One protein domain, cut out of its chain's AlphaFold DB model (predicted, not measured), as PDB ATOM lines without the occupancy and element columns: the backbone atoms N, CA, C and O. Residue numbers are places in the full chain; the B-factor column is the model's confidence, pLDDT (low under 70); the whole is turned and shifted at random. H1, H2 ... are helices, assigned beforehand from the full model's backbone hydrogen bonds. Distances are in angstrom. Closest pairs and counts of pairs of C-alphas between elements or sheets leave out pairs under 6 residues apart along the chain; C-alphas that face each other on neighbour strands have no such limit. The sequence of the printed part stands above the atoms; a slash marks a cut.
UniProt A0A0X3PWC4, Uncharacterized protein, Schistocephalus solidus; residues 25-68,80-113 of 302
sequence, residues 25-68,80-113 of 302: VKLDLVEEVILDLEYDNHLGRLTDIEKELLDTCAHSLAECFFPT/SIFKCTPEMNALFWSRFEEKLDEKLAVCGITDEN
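AT A GLANCE: This is residues 25 to 68 and 80 to 113 of the 302 residues of an uncharacterized protein of Schistocephalus solidus (UniProt A0A0X3PWC4). Two helices, H2 and H3, meet near their first residues to make an open L, and the third, H1, packs in the crook of that L, with its residues 29 to 33 on residues 95 to 100 of H3 and its residues 34 to 41 on residues 50 to 58 of H2. The last turn of H2 and the residues after it, 62 to 68, stick out free of the rest. The printed part has 78 residues, with three named helices in the order H1, H2, H3 and no named strand; its class is all helix. It is only just loose, close to compact, with a radius of gyration of the C-alphas of 14.1 A, and its outline is elongated, 48 by 28 by 25 A.

IN THESE COORDINATES: H1 is residues 25 to 42 and measures 25.8 A from first to last C-alpha; it begins at C-alpha 25, (26.680, -65.333, 90.850). After a tight link of 5 residues, H2 is residues 48 to 65, also 25.8 A long, with C-alpha 48 at (0.501, -55.319, 84.834). H3, residues 86 to 106, is the longest helix, with 21 residues and 30.4 A, and ends at C-alpha 106, (29.836, -61.409, 76.669). Residues 107 to 113 follow it and lie in no named element.

HOW THE PARTS SIT: The helix packing is mostly crossed: of the three pairs that touch, 0 are at a shallow tilt. H1 touches H2 with residues 34 to 41 alone, and H2 touches H1 with residues 50 to 58 alone; the closest C-alphas are those of Leu 37 and Leu 54, 6.5 A apart. These two run opposite ways at a steep tilt of 47 degrees. H1 touches H3 with residues 29 to 33 alone, and H3 touches H1 with residues 95 to 100 alone; the closest C-alphas, those of Val 33 and Phe 96, are 6.2 A apart. They run opposite ways at a steep tilt of 69.8 degrees, only just short of about perpendicular. H2 touches H3 with residues 49 to 53 alone, and H3 touches H2 with residues 88 to 92 alone; the C-alphas of Leu 53 and Met 88 are the closest, 5.9 A apart, and the two helices stand about perpendicular, at 76 degrees. In H1, H2 and H3 every pair of O i and N i+4 is within hydrogen-bond range.

THE WHOLE: The two C-alphas farthest apart are those of Thr 68 and Asn 113, at 49.0 A. Residues 69 to 79 are not printed, and C-alphas 68 and 80 are 19.4 A apart across this cut, which lies in the link from H2 to H3. The mean pLDDT of the printed part is 75.9, and residues 61 to 68, 80 to 84 and 106 to 113 are under 70 in this model.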
ATOM      1  N   VAL A  25      26.984 -65.620  92.265       71.62
ATOM      2  CA  VAL A  25      26.680 -65.333  90.850       71.62
ATOM      3  C   VAL A  25      25.176 -65.394  90.573       71.62
ATOM      4  O   VAL A  25      24.649 -64.565  89.841       71.62
ATOM      5  N   LYS A  26      24.465 -66.350  91.184       72.75
ATOM      6  CA  LYS A  26      23.002 -66.413  91.083       72.75
ATOM      7  C   LYS A  26      22.333 -65.185  91.696       72.75
ATOM      8  O   LYS A  26      21.371 -64.696  91.126       72.75
ATOM      9  N   LEU A  27      22.824 -64.713  92.838       76.50
ATOM     10  CA  LEU A  27      22.251 -63.572  93.550       76.50
ATOM     11  C   LEU A  27      22.482 -62.263  92.783       76.50
ATOM     12  O   LEU A  27      21.531 -61.514  92.595       76.50
ATOM     13  N   ASP A  28      23.691 -62.068  92.252       77.19
ATOM     14  CA  ASP A  28      24.034 -60.922  91.400       77.19
ATOM     15  C   ASP A  28      23.138 -60.888  90.142       77.19
ATOM     16  O   ASP A  28      22.627 -59.839  89.757       77.19
ATOM     17  N   LEU A  29      22.877 -62.049  89.527       80.75
ATOM     18  CA  LEU A  29      22.005 -62.145  88.355       80.75
ATOM     19  C   LEU A  29      20.531 -61.859  88.692       80.75
ATOM     20  O   LEU A  29      19.835 -61.214  87.914       80.75
ATOM     21  N   VAL A  30      20.055 -62.307  89.858       81.75
ATOM     22  CA  VAL A  30      18.707 -61.977  90.349       81.75
ATOM     23  C   VAL A  30      18.572 -60.476  90.623       81.75
ATOM     24  O   VAL A  30      17.548 -59.894  90.274       81.75
ATOM     25  N   GLU A  31      19.586 -59.845  91.219       81.88
ATOM     26  CA  GLU A  31      19.596 -58.401  91.480       81.88
ATOM     27  C   GLU A  31      19.536 -57.597  90.175       81.88
ATOM     28  O   GLU A  31      18.723 -56.683  90.057       81.88
ATOM     29  N   GLU A  32      20.310 -57.986  89.157       85.81
ATOM     30  CA  GLU A  32      20.260 -57.343  87.838       85.81
ATOM     31  C   GLU A  32      18.891 -57.484  87.158       85.81
ATOM     32  O   GLU A  32      18.382 -56.501  86.627       85.81
ATOM     33  N   VAL A  33      18.256 -58.660  87.214       85.69
ATOM     34  CA  VAL A  33      16.899 -58.855  86.663       85.69
ATOM     35  C   VAL A  33      15.886 -57.934  87.351       85.69
ATOM     36  O   VAL A  33      14.998 -57.389  86.700       85.69
ATOM     37  N   ILE A  34      16.014 -57.736  88.663       86.19
ATOM     38  CA  ILE A  34      15.118 -56.860  89.427       86.19
ATOM     39  C   ILE A  34      15.368 -55.387  89.084       86.19
ATOM     40  O   ILE A  34      14.404 -54.644  88.903       86.19
ATOM     41  N   LEU A  35      16.628 -54.979  88.919       86.38
ATOM     42  CA  LEU A  35      16.986 -53.630  88.472       86.38
ATOM     43  C   LEU A  35      16.500 -53.341  87.046       86.38
ATOM     44  O   LEU A  35      16.007 -52.244  86.787       86.38
ATOM     45  N   ASP A  36      16.590 -54.314  86.136       87.50
ATOM     46  CA  ASP A  36      16.073 -54.187  84.769       87.50
ATOM     47  C   ASP A  36      14.543 -54.024  84.777       87.50
ATOM     48  O   ASP A  36      14.008 -53.146  84.095       87.50
ATOM     49  N   LEU A  37      13.831 -54.790  85.616       87.38
ATOM     50  CA  LEU A  37      12.388 -54.616  85.822       87.38
ATOM     51  C   LEU A  37      12.059 -53.235  86.409       87.38
ATOM     52  O   LEU A  37      11.131 -52.575  85.946       87.38
ATOM     53  N   GLU A  38      12.809 -52.763  87.404       87.06
ATOM     54  CA  GLU A  38      12.595 -51.448  88.019       87.06
ATOM     55  C   GLU A  38      12.842 -50.306  87.018       87.06
ATOM     56  O   GLU A  38      12.058 -49.355  86.930       87.06
ATOM     57  N   TYR A  39      13.869 -50.443  86.179       89.06
ATOM     58  CA  TYR A  39      14.157 -49.525  85.082       89.06
ATOM     59  C   TYR A  39      13.036 -49.504  84.031       89.06
ATOM     60  O   TYR A  39      12.535 -48.432  83.677       89.06
ATOM     61  N   ASP A  40      12.580 -50.671  83.568       88.12
ATOM     62  CA  ASP A  40      11.469 -50.777  82.617       88.12
ATOM     63  C   ASP A  40      10.147 -50.258  83.211       88.12
ATOM     64  O   ASP A  40       9.328 -49.672  82.488       88.12
ATOM     65  N   ASN A  41       9.948 -50.395  84.527       89.56
ATOM     66  CA  ASN A  41       8.799 -49.834  85.240       89.56
ATOM     67  C   ASN A  41       8.819 -48.302  85.206       89.56
ATOM     68  O   ASN A  41       7.811 -47.673  84.876       89.56
ATOM     69  N   HIS A  42       9.980 -47.691  85.465       84.50
ATOM     70  CA  HIS A  42      10.165 -46.243  85.355       84.50
ATOM     71  C   HIS A  42       9.917 -45.717  83.934       84.50
ATOM     72  O   HIS A  42       9.452 -44.587  83.771       84.50
ATOM     73  N   LEU A  43      10.183 -46.532  82.910       87.31
ATOM     74  CA  LEU A  43       9.887 -46.215  81.511       87.31
ATOM     75  C   LEU A  43       8.444 -46.542  81.088       87.31
ATOM     76  O   LEU A  43       8.076 -46.275  79.942       87.31
ATOM     77  N   GLY A  44       7.627 -47.109  81.981       86.75
ATOM     78  CA  GLY A  44       6.239 -47.490  81.709       86.75
ATOM     79  C   GLY A  44       6.090 -48.653  80.724       86.75
ATOM     80  O   GLY A  44       5.066 -48.746  80.050       86.75
ATOM     81  N   ARG A  45       7.113 -49.509  80.601       89.06
ATOM     82  CA  ARG A  45       7.170 -50.615  79.629       89.06
ATOM     83  C   ARG A  45       6.686 -51.951  80.182       89.06
ATOM     84  O   ARG A  45       6.433 -52.857  79.396       89.06
ATOM     85  N   LEU A  46       6.541 -52.060  81.503       89.31
ATOM     86  CA  LEU A  46       6.054 -53.277  82.141       89.31
ATOM     87  C   LEU A  46       4.552 -53.480  81.935       89.31
ATOM     88  O   LEU A  46       3.743 -52.557  82.103       89.31
ATOM     89  N   THR A  47       4.185 -54.728  81.662       87.88
ATOM     90  CA  THR A  47       2.809 -55.218  81.773       87.88
ATOM     91  C   THR A  47       2.348 -55.232  83.233       87.88
ATOM     92  O   THR A  47       3.154 -55.178  84.162       87.88
ATOM     93  N   ASP A  48       1.038 -55.318  83.466       86.19
ATOM     94  CA  ASP A  48       0.501 -55.319  84.834       86.19
ATOM     95  C   ASP A  48       0.968 -56.540  85.650       86.19
ATOM     96  O   ASP A  48       1.226 -56.409  86.843       86.19
ATOM     97  N   ILE A  49       1.188 -57.687  84.994       85.44
ATOM     98  CA  ILE A  49       1.734 -58.902  85.623       85.44
ATOM     99  C   ILE A  49       3.218 -58.718  85.990       85.44
ATOM    100  O   ILE A  49       3.654 -59.164  87.050       85.44
ATOM    101  N   GLU A  50       4.013 -58.039  85.155       85.75
ATOM    102  CA  GLU A  50       5.426 -57.757  85.459       85.75
ATOM    103  C   GLU A  50       5.592 -56.729  86.587       85.75
ATOM    104  O   GLU A  50       6.530 -56.837  87.375       85.75
ATOM    105  N   LYS A  51       4.674 -55.762  86.709       86.50
ATOM    106  CA  LYS A  51       4.642 -54.848  87.866       86.50
ATOM    107  C   LYS A  51       4.342 -55.606  89.154       86.50
ATOM    108  O   LYS A  51       5.022 -55.410  90.155       86.50
ATOM    109  N   GLU A  52       3.370 -56.515  89.102       85.38
ATOM    110  CA  GLU A  52       3.029 -57.385  90.229       85.38
ATOM    111  C   GLU A  52       4.214 -58.287  90.626       85.38
ATOM    112  O   GLU A  52       4.484 -58.501  91.813       85.38
ATOM    113  N   LEU A  53       4.968 -58.780  89.636       84.44
ATOM    114  CA  LEU A  53       6.204 -59.536  89.848       84.44
ATOM    115  C   LEU A  53       7.289 -58.677  90.514       84.44
ATOM    116  O   LEU A  53       7.886 -59.125  91.492       84.44
ATOM    117  N   LEU A  54       7.522 -57.453  90.028       85.25
ATOM    118  CA  LEU A  54       8.498 -56.522  90.601       85.25
ATOM    119  C   LEU A  54       8.174 -56.198  92.066       85.25
ATOM    120  O   LEU A  54       9.057 -56.300  92.918       85.25
ATOM    121  N   ASP A  55       6.912 -55.899  92.380       83.69
ATOM    122  CA  ASP A  55       6.463 -55.637  93.752       83.69
ATOM    123  C   ASP A  55       6.679 -56.855  94.668       83.69
ATOM    124  O   ASP A  55       7.097 -56.713  95.824       83.69
ATOM    125  N   THR A  56       6.448 -58.064  94.141       81.25
ATOM    126  CA  THR A  56       6.667 -59.333  94.856       81.25
ATOM    127  C   THR A  56       8.156 -59.580  95.133       81.25
ATOM    128  O   THR A  56       8.532 -59.968  96.246       81.25
ATOM    129  N   CYS A  57       9.018 -59.325  94.147       78.56
ATOM    130  CA  CYS A  57      10.471 -59.431  94.278       78.56
ATOM    131  C   CYS A  57      11.028 -58.394  95.265       78.56
ATOM    132  O   CYS A  57      11.813 -58.752  96.144       78.56
ATOM    133  N   ALA A  58      10.577 -57.140  95.181       76.06
ATOM    134  CA  ALA A  58      10.986 -56.063  96.079       76.06
ATOM    135  C   ALA A  58      10.598 -56.351  97.539       76.06
ATOM    136  O   ALA A  58      11.413 -56.153  98.442       76.06
ATOM    137  N   HIS A  59       9.396 -56.891  97.778       72.38
ATOM    138  CA  HIS A  59       8.986 -57.348  99.112       72.38
ATOM    139  C   HIS A  59       9.874 -58.480  99.635       72.38
ATOM    140  O   HIS A  59      10.349 -58.415 100.768       72.38
ATOM    141  N   SER A  60      10.130 -59.495  98.807       71.75
ATOM    142  CA  SER A  60      10.940 -60.656  99.197       71.75
ATOM    143  C   SER A  60      12.389 -60.260  99.510       71.75
ATOM    144  O   SER A  60      12.965 -60.725 100.493       71.75
ATOM    145  N   LEU A  61      12.972 -59.349  98.723       68.44
ATOM    146  CA  LEU A  61      14.298 -58.785  98.988       68.44
ATOM    147  C   LEU A  61      14.317 -57.939 100.266       68.44
ATOM    148  O   LEU A  61      15.231 -58.084 101.077       68.44
ATOM    149  N   ALA A  62      13.312 -57.085 100.477       65.94
ATOM    150  CA  ALA A  62      13.218 -56.275 101.688       65.94
ATOM    151  C   ALA A  62      13.165 -57.151 102.953       65.94
ATOM    152  O   ALA A  62      13.850 -56.842 103.927       65.94
ATOM    153  N   GLU A  63      12.435 -58.272 102.920       63.94
ATOM    154  CA  GLU A  63      12.404 -59.250 104.016       63.94
ATOM    155  C   GLU A  63      13.754 -59.956 104.239       63.94
ATOM    156  O   GLU A  63      14.122 -60.223 105.384       63.94
ATOM    157  N   CYS A  64      14.521 -60.236 103.178       58.78
ATOM    158  CA  CYS A  64      15.842 -60.868 103.284       58.78
ATOM    159  C   CYS A  64      16.948 -59.922 103.790       58.78
ATOM    160  O   CYS A  64      17.807 -60.358 104.558       58.78
ATOM    161  N   PHE A  65      16.956 -58.652 103.369       53.12
ATOM    162  CA  PHE A  65      18.031 -57.693 103.682       53.12
ATOM    163  C   PHE A  65      17.745 -56.811 104.900       53.12
ATOM    164  O   PHE A  65      18.677 -56.378 105.581       53.12
ATOM    165  N   PHE A  66      16.470 -56.580 105.212       50.25
ATOM    166  CA  PHE A  66      16.032 -55.837 106.389       50.25
ATOM    167  C   PHE A  66      15.060 -56.696 107.199       50.25
ATOM    168  O   PHE A  66      13.866 -56.386 107.246       50.25
ATOM    169  N   PRO A  67      15.539 -57.768 107.860       51.31
ATOM    170  CA  PRO A  67      14.693 -58.521 108.768       51.31
ATOM    171  C   PRO A  67      14.213 -57.564 109.859       51.31
ATOM    172  O   PRO A  67      14.985 -57.100 110.701       51.31
ATOM    173  N   THR A  68      12.930 -57.213 109.830       48.72
ATOM    174  CA  THR A  68      12.315 -56.461 110.914       48.72
ATOM    175  C   THR A  68      12.448 -57.309 112.173       48.72
ATOM    176  O   THR A  68      11.953 -58.431 112.236       48.72
ATOM    177  N   SER A  80      -3.408 -59.468 100.602       38.88
ATOM    178  CA  SER A  80      -3.015 -60.582  99.733       38.88
ATOM    179  C   SER A  80      -1.799 -61.284 100.315       38.88
ATOM    180  O   SER A  80      -0.735 -60.692 100.459       38.88
ATOM    181  N   ILE A  81      -1.950 -62.563 100.656       44.38
ATOM    182  CA  ILE A  81      -0.810 -63.478 100.631       44.38
ATOM    183  C   ILE A  81      -0.417 -63.511  99.152       44.38
ATOM    184  O   ILE A  81      -1.054 -64.235  98.387       44.38
ATOM    185  N   PHE A  82       0.529 -62.661  98.744       51.38
ATOM    186  CA  PHE A  82       1.004 -62.572  97.365       51.38
ATOM    187  C   PHE A  82       1.566 -63.937  96.970       51.38
ATOM    188  O   PHE A  82       2.678 -64.318  97.332       51.38
ATOM    189  N   LYS A  83       0.740 -64.740  96.302       60.22
ATOM    190  CA  LYS A  83       1.150 -66.022  95.748       60.22
ATOM    191  C   LYS A  83       1.693 -65.728  94.366       60.22
ATOM    192  O   LYS A  83       0.916 -65.370  93.489       60.22
ATOM    193  N   CYS A  84       2.999 -65.917  94.189       68.44
ATOM    194  CA  CYS A  84       3.608 -65.895  92.866       68.44
ATOM    195  C   CYS A  84       2.837 -66.869  91.966       68.44
ATOM    196  O   CYS A  84       2.808 -68.080  92.223       68.44
ATOM    197  N   THR A  85       2.136 -66.338  90.966       80.19
ATOM    198  CA  THR A  85       1.362 -67.165  90.044       80.19
ATOM    199  C   THR A  85       2.321 -67.974  89.159       80.19
ATOM    200  O   THR A  85       3.502 -67.633  89.026       80.19
ATOM    201  N   PRO A  86       1.870 -69.078  88.543       80.75
ATOM    202  CA  PRO A  86       2.689 -69.807  87.574       80.75
ATOM    203  C   PRO A  86       3.177 -68.915  86.422       80.75
ATOM    204  O   PRO A  86       4.297 -69.087  85.952       80.75
ATOM    205  N   GLU A  87       2.364 -67.934  86.021       81.94
ATOM    206  CA  GLU A  87       2.690 -66.954  84.979       81.94
ATOM    207  C   GLU A  87       3.792 -65.983  85.428       81.94
ATOM    208  O   GLU A  87       4.760 -65.786  84.698       81.94
ATOM    209  N   MET A  88       3.714 -65.453  86.655       81.88
ATOM    210  CA  MET A  88       4.770 -64.608  87.235       81.88
ATOM    211  C   MET A  88       6.101 -65.361  87.362       81.88
ATOM    212  O   MET A  88       7.151 -64.819  87.021       81.88
ATOM    213  N   ASN A  89       6.065 -66.626  87.798       79.69
ATOM    214  CA  ASN A  89       7.263 -67.467  87.861       79.69
ATOM    215  C   ASN A  89       7.867 -67.692  86.469       79.69
ATOM    216  O   ASN A  89       9.080 -67.597  86.313       79.69
ATOM    217  N   ALA A  90       7.040 -67.981  85.459       83.88
ATOM    218  CA  ALA A  90       7.516 -68.184  84.093       83.88
ATOM    219  C   ALA A  90       8.166 -66.915  83.516       83.88
ATOM    220  O   ALA A  90       9.228 -67.002  82.904       83.88
ATOM    221  N   LEU A  91       7.575 -65.740  83.761       86.38
ATOM    222  CA  LEU A  91       8.137 -64.450  83.348       86.38
ATOM    223  C   LEU A  91       9.481 -64.167  84.022       86.38
ATOM    224  O   LEU A  91      10.436 -63.790  83.345       86.38
ATOM    225  N   PHE A  92       9.576 -64.397  85.334       85.81
ATOM    226  CA  PHE A  92      10.828 -64.231  86.068       85.81
ATOM    227  C   PHE A  92      11.941 -65.113  85.495       85.81
ATOM    228  O   PHE A  92      13.023 -64.619  85.189       85.81
ATOM    229  N   TRP A  93      11.666 -66.408  85.312       84.94
ATOM    230  CA  TRP A  93      12.658 -67.338  84.774       84.94
ATOM    231  C   TRP A  93      13.036 -67.012  83.331       84.94
ATOM    232  O   TRP A  93      14.211 -67.103  83.000       84.94
ATOM    233  N   SER A  94      12.098 -66.538  82.509       87.56
ATOM    234  CA  SER A  94      12.401 -66.075  81.151       87.56
ATOM    235  C   SER A  94      13.368 -64.886  81.145       87.56
ATOM    236  O   SER A  94      14.326 -64.895  80.379       87.56
ATOM    237  N   ARG A  95      13.151 -63.876  82.001       84.75
ATOM    238  CA  ARG A  95      14.050 -62.711  82.120       84.75
ATOM    239  C   ARG A  95      15.410 -63.099  82.696       84.75
ATOM    240  O   ARG A  95      16.438 -62.574  82.286       84.75
ATOM    241  N   PHE A  96      15.417 -64.035  83.640       85.75
ATOM    242  CA  PHE A  96      16.641 -64.572  84.223       85.75
ATOM    243  C   PHE A  96      17.480 -65.351  83.203       85.75
ATOM    244  O   PHE A  96      18.694 -65.173  83.158       85.75
ATOM    245  N   GLU A  97      16.846 -66.194  82.384       84.25
ATOM    246  CA  GLU A  97      17.506 -66.926  81.297       84.25
ATOM    247  C   GLU A  97      18.047 -65.966  80.231       84.25
ATOM    248  O   GLU A  97      19.217 -66.068  79.876       84.25
ATOM    249  N   GLU A  98      17.264 -64.964  79.816       86.50
ATOM    250  CA  GLU A  98      17.721 -63.912  78.893       86.50
ATOM    251  C   GLU A  98      18.962 -63.187  79.435       86.50
ATOM    252  O   GLU A  98      19.967 -63.044  78.736       86.50
ATOM    253  N   LYS A  99      18.946 -62.805  80.719       86.12
ATOM    254  CA  LYS A  99      20.089 -62.144  81.360       86.12
ATOM    255  C   LYS A  99      21.308 -63.054  81.473       86.12
ATOM    256  O   LYS A  99      22.443 -62.597  81.325       86.12
ATOM    257  N   LEU A 100      21.097 -64.339  81.744       81.44
ATOM    258  CA  LEU A 100      22.170 -65.325  81.778       81.44
ATOM    259  C   LEU A 100      22.826 -65.454  80.399       81.44
ATOM    260  O   LEU A 100      24.055 -65.415  80.307       81.44
ATOM    261  N   ASP A 101      22.019 -65.548  79.345       79.56
ATOM    262  CA  ASP A 101      22.487 -65.657  77.966       79.56
ATOM    263  C   ASP A 101      23.251 -64.401  77.528       79.56
ATOM    264  O   ASP A 101      24.319 -64.521  76.924       79.56
ATOM    265  N   GLU A 102      22.801 -63.198  77.912       82.88
ATOM    266  CA  GLU A 102      23.553 -61.950  77.701       82.88
ATOM    267  C   GLU A 102      24.961 -62.023  78.314       82.88
ATOM    268  O   GLU A 102      25.955 -61.671  77.668       82.88
ATOM    269  N   LYS A 103      25.075 -62.498  79.560       79.75
ATOM    270  CA  LYS A 103      26.369 -62.607  80.253       79.75
ATOM    271  C   LYS A 103      27.259 -63.675  79.624       79.75
ATOM    272  O   LYS A 103      28.456 -63.439  79.455       79.75
ATOM    273  N   LEU A 104      26.692 -64.821  79.253       72.44
ATOM    274  CA  LEU A 104      27.420 -65.897  78.579       72.44
ATOM    275  C   LEU A 104      27.919 -65.460  77.195       72.44
ATOM    276  O   LEU A 104      29.074 -65.731  76.853       72.44
ATOM    277  N   ALA A 105      27.115 -64.694  76.454       73.75
ATOM    278  CA  ALA A 105      27.504 -64.115  75.172       73.75
ATOM    279  C   ALA A 105      28.676 -63.130  75.310       73.75
ATOM    280  O   ALA A 105      29.615 -63.178  74.513       73.75
ATOM    281  N   VAL A 106      28.691 -62.291  76.354       69.88
ATOM    282  CA  VAL A 106      29.836 -61.409  76.669       69.88
ATOM    283  C   VAL A 106      31.103 -62.213  76.980       69.88
ATOM    284  O   VAL A 106      32.208 -61.780  76.650       69.88
ATOM    285  N   CYS A 107      30.961 -63.398  77.574       59.12
ATOM    286  CA  CYS A 107      32.068 -64.320  77.822       59.12
ATOM    287  C   CYS A 107      32.495 -65.133  76.584       59.12
ATOM    288  O   CYS A 107      33.414 -65.945  76.692       59.12
ATOM    289  N   GLY A 108      31.861 -64.929  75.423       57.97
ATOM    290  CA  GLY A 108      32.151 -65.676  74.196       57.97
ATOM    291  C   GLY A 108      31.692 -67.136  74.242       57.97
ATOM    292  O   GLY A 108      32.151 -67.943  73.436       57.97
ATOM    293  N   ILE A 109      30.809 -67.482  75.183       60.19
ATOM    294  CA  ILE A 109      30.230 -68.816  75.337       60.19
ATOM    295  C   ILE A 109      28.873 -68.791  74.636       60.19
ATOM    296  O   ILE A 109      27.833 -68.588  75.252       60.19
ATOM    297  N   THR A 110      28.901 -68.942  73.315       55.00
ATOM    298  CA  THR A 110      27.698 -69.105  72.496       55.00
ATOM    299  C   THR A 110      27.763 -70.483  71.844       55.00
ATOM    300  O   THR A 110      28.545 -70.688  70.915       55.00
ATOM    301  N   ASP A 111      26.953 -71.406  72.360       56.94
ATOM    302  CA  ASP A 111      26.787 -72.799  71.918       56.94
ATOM    303  C   ASP A 111      27.973 -73.770  72.146       56.94
ATOM    304  O   ASP A 111      29.142 -73.381  72.178       56.94
ATOM    305  N   GLU A 112      27.648 -75.062  72.309       54.00
ATOM    306  CA  GLU A 112      28.492 -76.147  72.872       54.00
ATOM    307  C   GLU A 112      29.827 -76.450  72.149       54.00
ATOM    308  O   GLU A 112      30.566 -77.329  72.585       54.00
ATOM    309  N   ASN A 113      30.189 -75.736  71.079       53.28
ATOM    310  CA  ASN A 113      31.398 -76.006  70.285       53.28
ATOM    311  C   ASN A 113      32.291 -74.786  70.022       53.28
ATOM    312  O   ASN A 113      33.166 -74.842  69.154       53.28
TER     313      ASN A 113